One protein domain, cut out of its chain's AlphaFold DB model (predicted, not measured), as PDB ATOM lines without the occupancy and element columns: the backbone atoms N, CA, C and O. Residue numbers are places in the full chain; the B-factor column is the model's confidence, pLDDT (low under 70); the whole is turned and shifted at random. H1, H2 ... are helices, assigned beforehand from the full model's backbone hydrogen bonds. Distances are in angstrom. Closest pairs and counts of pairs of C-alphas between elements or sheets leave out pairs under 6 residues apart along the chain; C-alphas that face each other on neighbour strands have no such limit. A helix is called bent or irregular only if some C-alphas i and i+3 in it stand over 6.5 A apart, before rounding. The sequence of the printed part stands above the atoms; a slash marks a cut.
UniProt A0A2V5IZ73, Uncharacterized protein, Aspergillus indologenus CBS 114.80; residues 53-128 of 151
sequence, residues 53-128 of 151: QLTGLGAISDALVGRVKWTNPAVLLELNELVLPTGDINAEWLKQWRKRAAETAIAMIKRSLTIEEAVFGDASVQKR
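What this domain is: This is residues 53 to 128 of the 151 residues of an uncharacterized protein of Aspergillus indologenus CBS 114.80 (UniProt A0A2V5IZ73). Two short helices, H1 packed on H2, make a small head; from a corner with H2 the long helix H3 runs away and makes the length, and little H4 folds back at its far end. The printed part has 76 residues with four named helices, H1 to H4 in order, no named strand, and is all helix. It is only just loose, close to extended, with a radius of gyration of the C-alphas of 17.0 A and spans of 55 by 25 by 13 A.

Where its parts are: H1 is residues 59 to 64, beginning at C-alpha 59 (322.367, 242.445, 473.103). H2 is residues 73 to 82, 14.3 A long. H3, residues 91 to 123, is 43.4 A long, with a kink of 66 degrees near residue 117; it is irregular, C-alphas 119 and 122 being 9.5 A apart. H4, residues 125 to 128, ends at C-alpha 128 (328.525, 244.025, 436.867).

How they stand to each other: H1 and H2 touch, about perpendicular at 87 degrees; their closest C-alphas, Ala 59 and Val 75, are 4.9 A apart. H3 only just touches H2, with 3 pairs of C-alphas within 8 A, through residues 93 to 94 alone; the closest C-alphas are Leu 82 and Trp 93, 6.4 A. H3 and H4 only just touch, with 3 pairs; the closest C-alphas are Leu 113 and Gln 126, 7.5 A. H1 and H3 are apart. Each O i to N i+4 pair is within hydrogen-bond range in H1 and H2, 27 of 29 in H3; H4 is too short for one.

The domain as a whole: The C-alphas farthest apart, Thr 86 and Asp 122, are 55.7 A apart. The printed part has no cut and no long link. Residues 126 to 128 are under pLDDT 70.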
ATOM      1  N   GLN A  53     318.864 241.756 458.064       88.12
ATOM      2  CA  GLN A  53     319.234 242.213 459.395       88.12
ATOM      3  C   GLN A  53     320.513 241.504 459.844       88.12
ATOM      4  O   GLN A  53     320.578 240.276 459.892       88.12
ATOM      5  N   LEU A  54     321.524 242.282 460.228       88.56
ATOM      6  CA  LEU A  54     322.691 241.741 460.915       88.56
ATOM      7  C   LEU A  54     322.303 241.396 462.360       88.56
ATOM      8  O   LEU A  54     322.094 242.293 463.178       88.56
ATOM      9  N   THR A  55     322.173 240.102 462.650       88.19
ATOM     10  CA  THR A  55     321.773 239.556 463.959       88.19
ATOM     11  C   THR A  55     322.879 238.694 464.565       88.19
ATOM     12  O   THR A  55     323.723 238.175 463.839       88.19
ATOM     13  N   GLY A  56     322.837 238.465 465.882       87.38
ATOM     14  CA  GLY A  56     323.739 237.520 466.564       87.38
ATOM     15  C   GLY A  56     325.060 238.120 467.056       87.38
ATOM     16  O   GLY A  56     325.968 237.384 467.436       87.38
ATOM     17  N   LEU A  57     325.174 239.452 467.070       92.06
ATOM     18  CA  LEU A  57     326.363 240.152 467.563       92.06
ATOM     19  C   LEU A  57     326.369 240.380 469.079       92.06
ATOM     20  O   LEU A  57     327.434 240.625 469.634       92.06
ATOM     21  N   GLY A  58     325.215 240.272 469.735       92.75
ATOM     22  CA  GLY A  58     325.049 240.544 471.162       92.75
ATOM     23  C   GLY A  58     323.921 241.539 471.423       92.75
ATOM     24  O   GLY A  58     323.507 242.284 470.530       92.75
ATOM     25  N   ALA A  59     323.431 241.559 472.656       93.94
ATOM     26  CA  ALA A  59     322.367 242.445 473.103       93.94
ATOM     27  C   ALA A  59     322.794 243.921 473.060       93.94
ATOM     28  O   ALA A  59     321.976 244.762 472.691       93.94
ATOM     29  N   ILE A  60     324.062 244.252 473.351       94.12
ATOM     30  CA  ILE A  60     324.588 245.623 473.179       94.12
ATOM     31  C   ILE A  60     324.473 246.061 471.715       94.12
ATOM     32  O   ILE A  60     324.031 247.172 471.427       94.12
ATOM     33  N   SER A  61     324.833 245.180 470.779       93.25
ATOM     34  CA  SER A  61     324.752 245.486 469.346       93.25
ATOM     35  C   SER A  61     323.306 245.721 468.905       93.25
ATOM     36  O   SER A  61     323.037 246.654 468.152       93.25
ATOM     37  N   ASP A  62     322.365 244.930 469.423       92.00
ATOM     38  CA  ASP A  62     320.934 245.124 469.173       92.00
ATOM     39  C   ASP A  62     320.381 246.395 469.844       92.00
ATOM     40  O   ASP A  62     319.487 247.046 469.295       92.00
ATOM     41  N   ALA A  63     320.915 246.786 471.004       91.69
ATOM     42  CA  ALA A  63     320.539 248.022 471.687       91.69
ATOM     43  C   ALA A  63     321.005 249.263 470.914       91.69
ATOM     44  O   ALA A  63     320.246 250.225 470.787       91.69
ATOM     45  N   LEU A  64     322.211 249.218 470.333       89.38
ATOM     46  CA  LEU A  64     322.775 250.307 469.525       89.38
ATOM     47  C   LEU A  64     321.915 250.640 468.301       89.38
ATOM     48  O   LEU A  64     321.775 251.807 467.946       89.38
ATOM     49  N   VAL A  65     321.302 249.633 467.678       87.62
ATOM     50  CA  VAL A  65     320.385 249.833 466.542       87.62
ATOM     51  C   VAL A  65     318.927 250.024 466.972       87.62
ATOM     52  O   VAL A  65     318.047 250.120 466.120       87.62
ATOM     53  N   GLY A  66     318.646 250.096 468.276       85.69
ATOM     54  CA  GLY A  66     317.304 250.342 468.808       85.69
ATOM     55  C   GLY A  66     316.352 249.143 468.740       85.69
ATOM     56  O   GLY A  66     315.145 249.317 468.913       85.69
ATOM     57  N   ARG A  67     316.852 247.920 468.513       87.25
ATOM     58  CA  ARG A  67     316.017 246.700 468.522       87.25
ATOM     59  C   ARG A  67     315.605 246.291 469.928       87.25
ATOM     60  O   ARG A  67     314.503 245.782 470.123       87.25
ATOM     61  N   VAL A  68     316.473 246.525 470.908       90.50
ATOM     62  CA  VAL A  68     316.190 246.296 472.328       90.50
ATOM     63  C   VAL A  68     316.485 247.553 473.139       90.50
ATOM     64  O   VAL A  68     317.262 248.412 472.733       90.50
ATOM     65  N   LYS A  69     315.846 247.685 474.303       89.00
ATOM     66  CA  LYS A  69     316.123 248.792 475.226       89.00
ATOM     67  C   LYS A  69     317.441 248.555 475.962       89.00
ATOM     68  O   LYS A  69     317.715 247.430 476.366       89.00
ATOM     69  N   TRP A  70     318.162 249.629 476.274       91.12
ATOM     70  CA  TRP A  70     319.339 249.594 477.156       91.12
ATOM     71  C   TRP A  70     319.040 249.071 478.567       91.12
ATOM     72  O   TRP A  70     319.920 248.550 479.237       91.12
ATOM     73  N   THR A  71     317.782 249.156 479.008       92.81
ATOM     74  CA  THR A  71     317.321 248.596 480.287       92.81
ATOM     75  C   THR A  71     317.072 247.085 480.239       92.81
ATOM     76  O   THR A  71     316.620 246.517 481.230       92.81
ATOM     77  N   ASN A  72     317.264 246.429 479.091       93.19
ATOM     78  CA  ASN A  72     317.092 244.984 478.972       93.19
ATOM     79  C   ASN A  72     318.168 244.267 479.817       93.19
ATOM     80  O   ASN A  72     319.350 244.575 479.650       93.19
ATOM     81  N   PRO A  73     317.801 243.297 480.679       95.19
ATOM     82  CA  PRO A  73     318.763 242.560 481.498       95.19
ATOM     83  C   PRO A  73     319.923 241.946 480.707       95.19
ATOM     84  O   PRO A  73     321.051 241.968 481.186       95.19
ATOM     85  N   ALA A  74     319.683 241.460 479.485       95.31
ATOM     86  CA  ALA A  74     320.736 240.899 478.640       95.31
ATOM     87  C   ALA A  74     321.794 241.947 478.252       95.31
ATOM     88  O   ALA A  74     322.981 241.643 478.252       95.31
ATOM     89  N   VAL A  75     321.371 243.190 477.990       95.00
ATOM     90  CA  VAL A  75     322.279 244.307 477.680       95.00
ATOM     91  C   VAL A  75     323.110 244.663 478.906       95.00
ATOM     92  O   VAL A  75     324.311 244.867 478.790       95.00
ATOM     93  N   LEU A  76     322.486 244.710 480.086       94.38
ATOM     94  CA  LEU A  76     323.176 245.030 481.336       94.38
ATOM     95  C   LEU A  76     324.212 243.963 481.712       94.38
ATOM     96  O   LEU A  76     325.304 244.304 482.157       94.38
ATOM     97  N   LEU A  77     323.887 242.681 481.518       94.31
ATOM     98  CA  LEU A  77     324.822 241.579 481.755       94.31
ATOM     99  C   LEU A  77     326.021 241.651 480.808       94.31
ATOM    100  O   LEU A  77     327.157 241.597 481.264       94.31
ATOM    101  N   GLU A  78     325.776 241.848 479.514       94.25
ATOM    102  CA  GLU A  78     326.846 241.978 478.522       94.25
ATOM    103  C   GLU A  78     327.705 243.232 478.765       94.25
ATOM    104  O   GLU A  78     328.920 243.200 478.583       94.25
ATOM    105  N   LEU A  79     327.106 244.327 479.250       93.56
ATOM    106  CA  LEU A  79     327.841 245.537 479.626       93.56
ATOM    107  C   LEU A  79     328.800 245.274 480.796       93.56
ATOM    108  O   LEU A  79     329.928 245.754 480.760       93.56
ATOM    109  N   ASN A  80     328.376 244.490 481.791       92.25
ATOM    110  CA  ASN A  80     329.223 244.095 482.924       92.25
ATOM    111  C   ASN A  80     330.355 243.134 482.517       92.25
ATOM    112  O   ASN A  80     331.357 243.032 483.220       92.25
ATOM    113  N   GLU A  81     330.204 242.406 481.408       91.94
ATOM    114  CA  GLU A  81     331.286 241.589 480.844       91.94
ATOM    115  C   GLU A  81     332.293 242.432 480.055       91.94
ATOM    116  O   GLU A  81     333.497 242.165 480.116       91.94
ATOM    117  N   LEU A  82     331.806 243.435 479.315       93.38
ATOM    118  CA  LEU A  82     332.625 244.350 478.520       93.38
ATOM    119  C   LEU A  82     333.388 245.350 479.398       93.38
ATOM    120  O   LEU A  82     334.567 245.597 479.147       93.38
ATOM    121  N   VAL A  83     332.721 245.941 480.389       93.00
ATOM    122  CA  VAL A  83     333.291 246.918 481.323       93.00
ATOM    123  C   VAL A  83     333.519 246.219 482.654       93.00
ATOM    124  O   VAL A  83     332.576 245.888 483.370       93.00
ATOM    125  N   LEU A  84     334.787 245.985 482.981       88.25
ATOM    126  CA  LEU A  84     335.187 245.319 484.212       88.25
ATOM    127  C   LEU A  84     334.837 246.184 485.436       88.25
ATOM    128  O   LEU A  84     334.750 247.407 485.322       88.25
ATOM    129  N   PRO A  85     334.722 245.595 486.642       87.50
ATOM    130  CA  PRO A  85     334.472 246.357 487.869       87.50
ATOM    131  C   PRO A  85     335.513 247.450 488.163       87.50
ATOM    132  O   PRO A  85     335.221 248.392 488.894       87.50
ATOM    133  N   THR A  86     336.721 247.334 487.601       87.69
ATOM    134  CA  THR A  86     337.787 248.346 487.689       87.69
ATOM    135  C   THR A  86     337.540 249.567 486.797       87.69
ATOM    136  O   THR A  86     338.239 250.566 486.933       87.69
ATOM    137  N   GLY A  87     336.552 249.503 485.899       86.00
ATOM    138  CA  GLY A  87     336.306 250.481 484.838       86.00
ATOM    139  C   GLY A  87     337.079 250.193 483.548       86.00
ATOM    140  O   GLY A  87     336.843 250.860 482.542       86.00
ATOM    141  N   ASP A  88     337.965 249.194 483.550       91.81
ATOM    142  CA  ASP A  88     338.727 248.801 482.366       91.81
ATOM    143  C   ASP A  88     337.866 248.024 481.365       91.81
ATOM    144  O   ASP A  88     336.911 247.332 481.721       91.81
ATOM    145  N   ILE A  89     338.243 248.086 480.090       92.75
ATOM    146  CA  ILE A  89     337.600 247.293 479.042       92.75
ATOM    147  C   ILE A  89     338.175 245.879 479.024       92.75
ATOM    148  O   ILE A  89     339.389 245.673 478.966       92.75
ATOM    149  N   ASN A  90     337.291 244.889 478.973       95.00
ATOM    150  CA  ASN A  90     337.644 243.495 478.771       95.00
ATOM    151  C   ASN A  90     338.146 243.267 477.332       95.00
ATOM    152  O   ASN A  90     337.378 243.037 476.393       95.00
ATOM    153  N   ALA A  91     339.465 243.354 477.151       94.25
ATOM    154  CA  ALA A  91     340.110 243.254 475.844       94.25
ATOM    155  C   ALA A  91     339.873 241.900 475.149       94.25
ATOM    156  O   ALA A  91     339.740 241.855 473.923       94.25
ATOM    157  N   GLU A  92     339.794 240.808 475.914       93.69
ATOM    158  CA  GLU A  92     339.551 239.475 475.359       93.69
ATOM    159  C   GLU A  92     338.112 239.345 474.857       93.69
ATOM    160  O   GLU A  92     337.890 238.905 473.726       93.69
ATOM    161  N   TRP A  93     337.141 239.832 475.634       93.38
ATOM    162  CA  TRP A  93     335.752 239.923 475.183       93.38
ATOM    163  C   TRP A  93     335.644 240.730 473.884       93.38
ATOM    164  O   TRP A  93     335.055 240.268 472.906       93.38
ATOM    165  N   LEU A  94     336.299 241.897 473.817       93.56
ATOM    166  CA  LEU A  94     336.268 242.757 472.630       93.56
ATOM    167  C   LEU A  94     336.887 242.075 471.404       93.56
ATOM    168  O   LEU A  94     336.369 242.193 470.291       93.56
ATOM    169  N   LYS A  95     337.987 241.341 471.592       95.56
ATOM    170  CA  LYS A  95     338.629 240.562 470.528       95.56
ATOM    171  C   LYS A  95     337.696 239.472 469.997       95.56
ATOM    172  O   LYS A  95     337.564 239.324 468.778       95.56
ATOM    173  N   GLN A  96     337.024 238.745 470.886       94.31
ATOM    174  CA  GLN A  96     336.059 237.708 470.512       94.31
ATOM    175  C   GLN A  96     334.834 238.295 469.808       94.31
ATOM    176  O   GLN A  96     334.402 237.761 468.782       94.31
ATOM    177  N   TRP A  97     334.315 239.422 470.299       94.50
ATOM    178  CA  TRP A  97     333.221 240.142 469.656       94.50
ATOM    179  C   TRP A  97     333.601 240.582 468.238       94.50
ATOM    180  O   TRP A  97     332.868 240.294 467.296       94.50
ATOM    181  N   ARG A  98     334.787 241.187 468.049       95.00
ATOM    182  CA  ARG A  98     335.282 241.603 466.722       95.00
ATOM    183  C   ARG A  98     335.382 240.428 465.752       95.00
ATOM    184  O   ARG A  98     334.979 240.556 464.597       95.00
ATOM    185  N   LYS A  99     335.881 239.280 466.223       95.06
ATOM    186  CA  LYS A  99     335.942 238.049 465.424       95.06
ATOM    187  C   LYS A  99     334.541 237.606 464.989       95.06
ATOM    188  O   LYS A  99     334.307 237.424 463.795       95.06
ATOM    189  N   ARG A 100     333.599 237.510 465.933       94.38
ATOM    190  CA  ARG A 100     332.203 237.134 465.652       94.38
ATOM    191  C   ARG A 100     331.537 238.115 464.688       94.38
ATOM    192  O   ARG A 100     330.826 237.688 463.781       94.38
ATOM    193  N   ALA A 101     331.784 239.413 464.855       94.19
ATOM    194  CA  ALA A 101     331.251 240.458 463.991       94.19
ATOM    195  C   ALA A 101     331.740 240.316 462.549       94.19
ATOM    196  O   ALA A 101     330.923 240.340 461.630       94.19
ATOM    197  N   ALA A 102     333.040 240.085 462.350       94.44
ATOM    198  CA  ALA A 102     333.607 239.859 461.025       94.44
ATOM    199  C   ALA A 102     333.033 238.595 460.364       94.44
ATOM    200  O   ALA A 102     332.567 238.649 459.225       94.44
ATOM    201  N   GLU A 103     333.003 237.469 461.083       94.94
ATOM    202  CA  GLU A 103     332.465 236.199 460.574       94.94
ATOM    203  C   GLU A 103     330.985 236.324 460.191       94.94
ATOM    204  O   GLU A 103     330.572 235.902 459.106       94.94
ATOM    205  N   THR A 104     330.193 236.971 461.049       94.12
ATOM    206  CA  THR A 104     328.762 237.184 460.819       94.12
ATOM    207  C   THR A 104     328.530 238.126 459.642       94.12
ATOM    208  O   THR A 104     327.704 237.820 458.783       94.12
ATOM    209  N   ALA A 105     329.275 239.231 459.549       92.19
ATOM    210  CA  ALA A 105     329.174 240.174 458.437       92.19
ATOM    211  C   ALA A 105     329.512 239.501 457.099       92.19
ATOM    212  O   ALA A 105     328.744 239.623 456.147       92.19
ATOM    213  N   ILE A 106     330.596 238.720 457.038       92.75
ATOM    214  CA  ILE A 106     330.972 237.966 455.833       92.75
ATOM    215  C   ILE A 106     329.865 236.978 455.446       92.75
ATOM    216  O   ILE A 106     329.494 236.894 454.273       92.75
ATOM    217  N   ALA A 107     329.322 236.232 456.411       92.62
ATOM    218  CA  ALA A 107     328.232 235.295 456.153       92.62
ATOM    219  C   ALA A 107     326.974 236.008 455.627       92.62
ATOM    220  O   ALA A 107     326.333 235.518 454.694       92.62
ATOM    221  N   MET A 108     326.641 237.175 456.181       91.94
ATOM    222  CA  MET A 108     325.475 237.954 455.765       91.94
ATOM    223  C   MET A 108     325.660 238.605 454.396       91.94
ATOM    224  O   MET A 108     324.733 238.562 453.594       91.94
ATOM    225  N   ILE A 109     326.856 239.106 454.077       90.50
ATOM    226  CA  ILE A 109     327.181 239.604 452.733       90.50
ATOM    227  C   ILE A 109     327.004 238.485 451.707       90.50
ATOM    228  O   ILE A 109     326.327 238.681 450.703       90.50
ATOM    229  N   LYS A 110     327.537 237.284 451.971       91.50
ATOM    230  CA  LYS A 110     327.367 236.138 451.062       91.50
ATOM    231  C   LYS A 110     325.891 235.823 450.816       91.50
ATOM    232  O   LYS A 110     325.493 235.663 449.669       91.50
ATOM    233  N   ARG A 111     325.075 235.790 451.876       91.69
ATOM    234  CA  ARG A 111     323.623 235.566 451.767       91.69
ATOM    235  C   ARG A 111     322.924 236.671 450.980       91.69
ATOM    236  O   ARG A 111     322.107 236.362 450.121       91.69
ATOM    237  N   SER A 112     323.262 237.932 451.253       90.56
ATOM    238  CA  SER A 112     322.730 239.089 450.529       90.56
ATOM    239  C   SER A 112     323.010 238.955 449.036       90.56
ATOM    240  O   SER A 112     322.095 239.084 448.235       90.56
ATOM    241  N   LEU A 113     324.243 238.618 448.658       89.62
ATOM    242  CA  LEU A 113     324.614 238.461 447.253       89.62
ATOM    243  C   LEU A 113     323.863 237.305 446.577       89.62
ATOM    244  O   LEU A 113     323.404 237.461 445.452       89.62
ATOM    245  N   THR A 114     323.669 236.175 447.266       89.94
ATOM    246  CA  THR A 114     322.868 235.057 446.736       89.94
ATOM    247  C   THR A 114     321.408 235.452 446.492       89.94
ATOM    248  O   THR A 114     320.840 235.095 445.462       89.94
ATOM    249  N   ILE A 115     320.790 236.195 447.417       90.25
ATOM    250  CA  ILE A 115     319.410 236.680 447.249       90.25
ATOM    251  C   ILE A 115     319.347 237.710 446.121       90.25
ATOM    252  O   ILE A 115     318.438 237.669 445.295       90.25
ATOM    253  N   GLU A 116     320.319 238.616 446.063       90.31
ATOM    254  CA  GLU A 116     320.402 239.634 445.022       90.31
ATOM    255  C   GLU A 116     320.510 238.999 443.632       90.31
ATOM    256  O   GLU A 116     319.774 239.386 442.726       90.31
ATOM    257  N   GLU A 117     321.372 237.995 443.462       87.94
ATOM    258  CA  GLU A 117     321.500 237.267 442.199       87.94
ATOM    259  C   GLU A 117     320.195 236.557 441.816       87.94
ATOM    260  O   GLU A 117     319.779 236.635 440.660       87.94
ATOM    261  N   ALA A 118     319.509 235.935 442.778       88.75
ATOM    262  CA  ALA A 118     318.226 235.280 442.529       88.75
ATOM    263  C   ALA A 118     317.127 236.259 442.075       88.75
ATOM    264  O   ALA A 118     316.248 235.874 441.305       88.75
ATOM    265  N   VAL A 119     317.168 237.516 442.533       88.00
ATOM    266  CA  VAL A 119     316.157 238.534 442.199       88.00
ATOM    267  C   VAL A 119     316.496 239.298 440.918       88.00
ATOM    268  O   VAL A 119     315.608 239.557 440.107       88.00
ATOM    269  N   PHE A 120     317.761 239.670 440.722       84.38
ATOM    270  CA  PHE A 120     318.173 240.569 439.637       84.38
ATOM    271  C   PHE A 120     318.879 239.867 438.471       84.38
ATOM    272  O   PHE A 120     319.073 240.490 437.424       84.38
ATOM    273  N   GLY A 121     319.262 238.594 438.612       86.38
ATOM    274  CA  GLY A 121     319.894 237.816 437.546       86.38
ATOM    275  C   GLY A 121     321.131 238.512 436.975       86.38
ATOM    276  O   GLY A 121     322.100 238.763 437.687       86.38
ATOM    277  N   ASP A 122     321.109 238.840 435.682       80.38
ATOM    278  CA  ASP A 122     322.223 239.494 434.969       80.38
ATOM    279  C   ASP A 122     322.432 240.969 435.340       80.38
ATOM    280  O   ASP A 122     323.463 241.564 435.016       80.38
ATOM    281  N   ALA A 123     321.476 241.571 436.048       74.75
ATOM    282  CA  ALA A 123     321.618 242.909 436.601       74.75
ATOM    283  C   ALA A 123     322.263 242.928 438.000       74.75
ATOM    284  O   ALA A 123     322.425 244.020 438.545       74.75
ATOM    285  N   SER A 124     322.646 241.771 438.564       77.44
ATOM    286  CA  SER A 124     323.276 241.705 439.890       77.44
ATOM    287  C   SER A 124     324.639 242.403 439.924       77.44
ATOM    288  O   SER A 124     325.390 242.430 438.936       77.44
ATOM    289  N   VAL A 125     324.989 242.953 441.088       71.44
ATOM    290  CA  VAL A 125     326.269 243.636 441.312       71.44
ATOM    291  C   VAL A 125     327.449 242.712 441.023       71.44
ATOM    292  O   VAL A 125     328.411 243.169 440.420       71.44
ATOM    293  N   GLN A 126     327.367 241.419 441.354       66.62
ATOM    294  CA  GLN A 126     328.457 240.461 441.114       66.62
ATOM    295  C   GLN A 126     328.817 240.319 439.633       66.62
ATOM    296  O   GLN A 126     329.993 240.213 439.286       66.62
ATOM    297  N   LYS A 127     327.814 240.340 438.749       65.31
ATOM    298  CA  LYS A 127     328.019 240.223 437.299       65.31
ATOM    299  C   LYS A 127     328.439 241.546 436.658       65.31
ATOM    300  O   LYS A 127     329.042 241.549 435.587       65.31
ATOM    301  N   ARG A 128     328.148 242.674 437.316       60.62
ATOM    302  CA  ARG A 128     328.525 244.025 436.867       60.62
ATOM    303  C   ARG A 128     329.841 244.527 437.460       60.62
ATOM    304  O   ARG A 128     330.441 245.448 436.904       60.62
TER     305      ARG A 128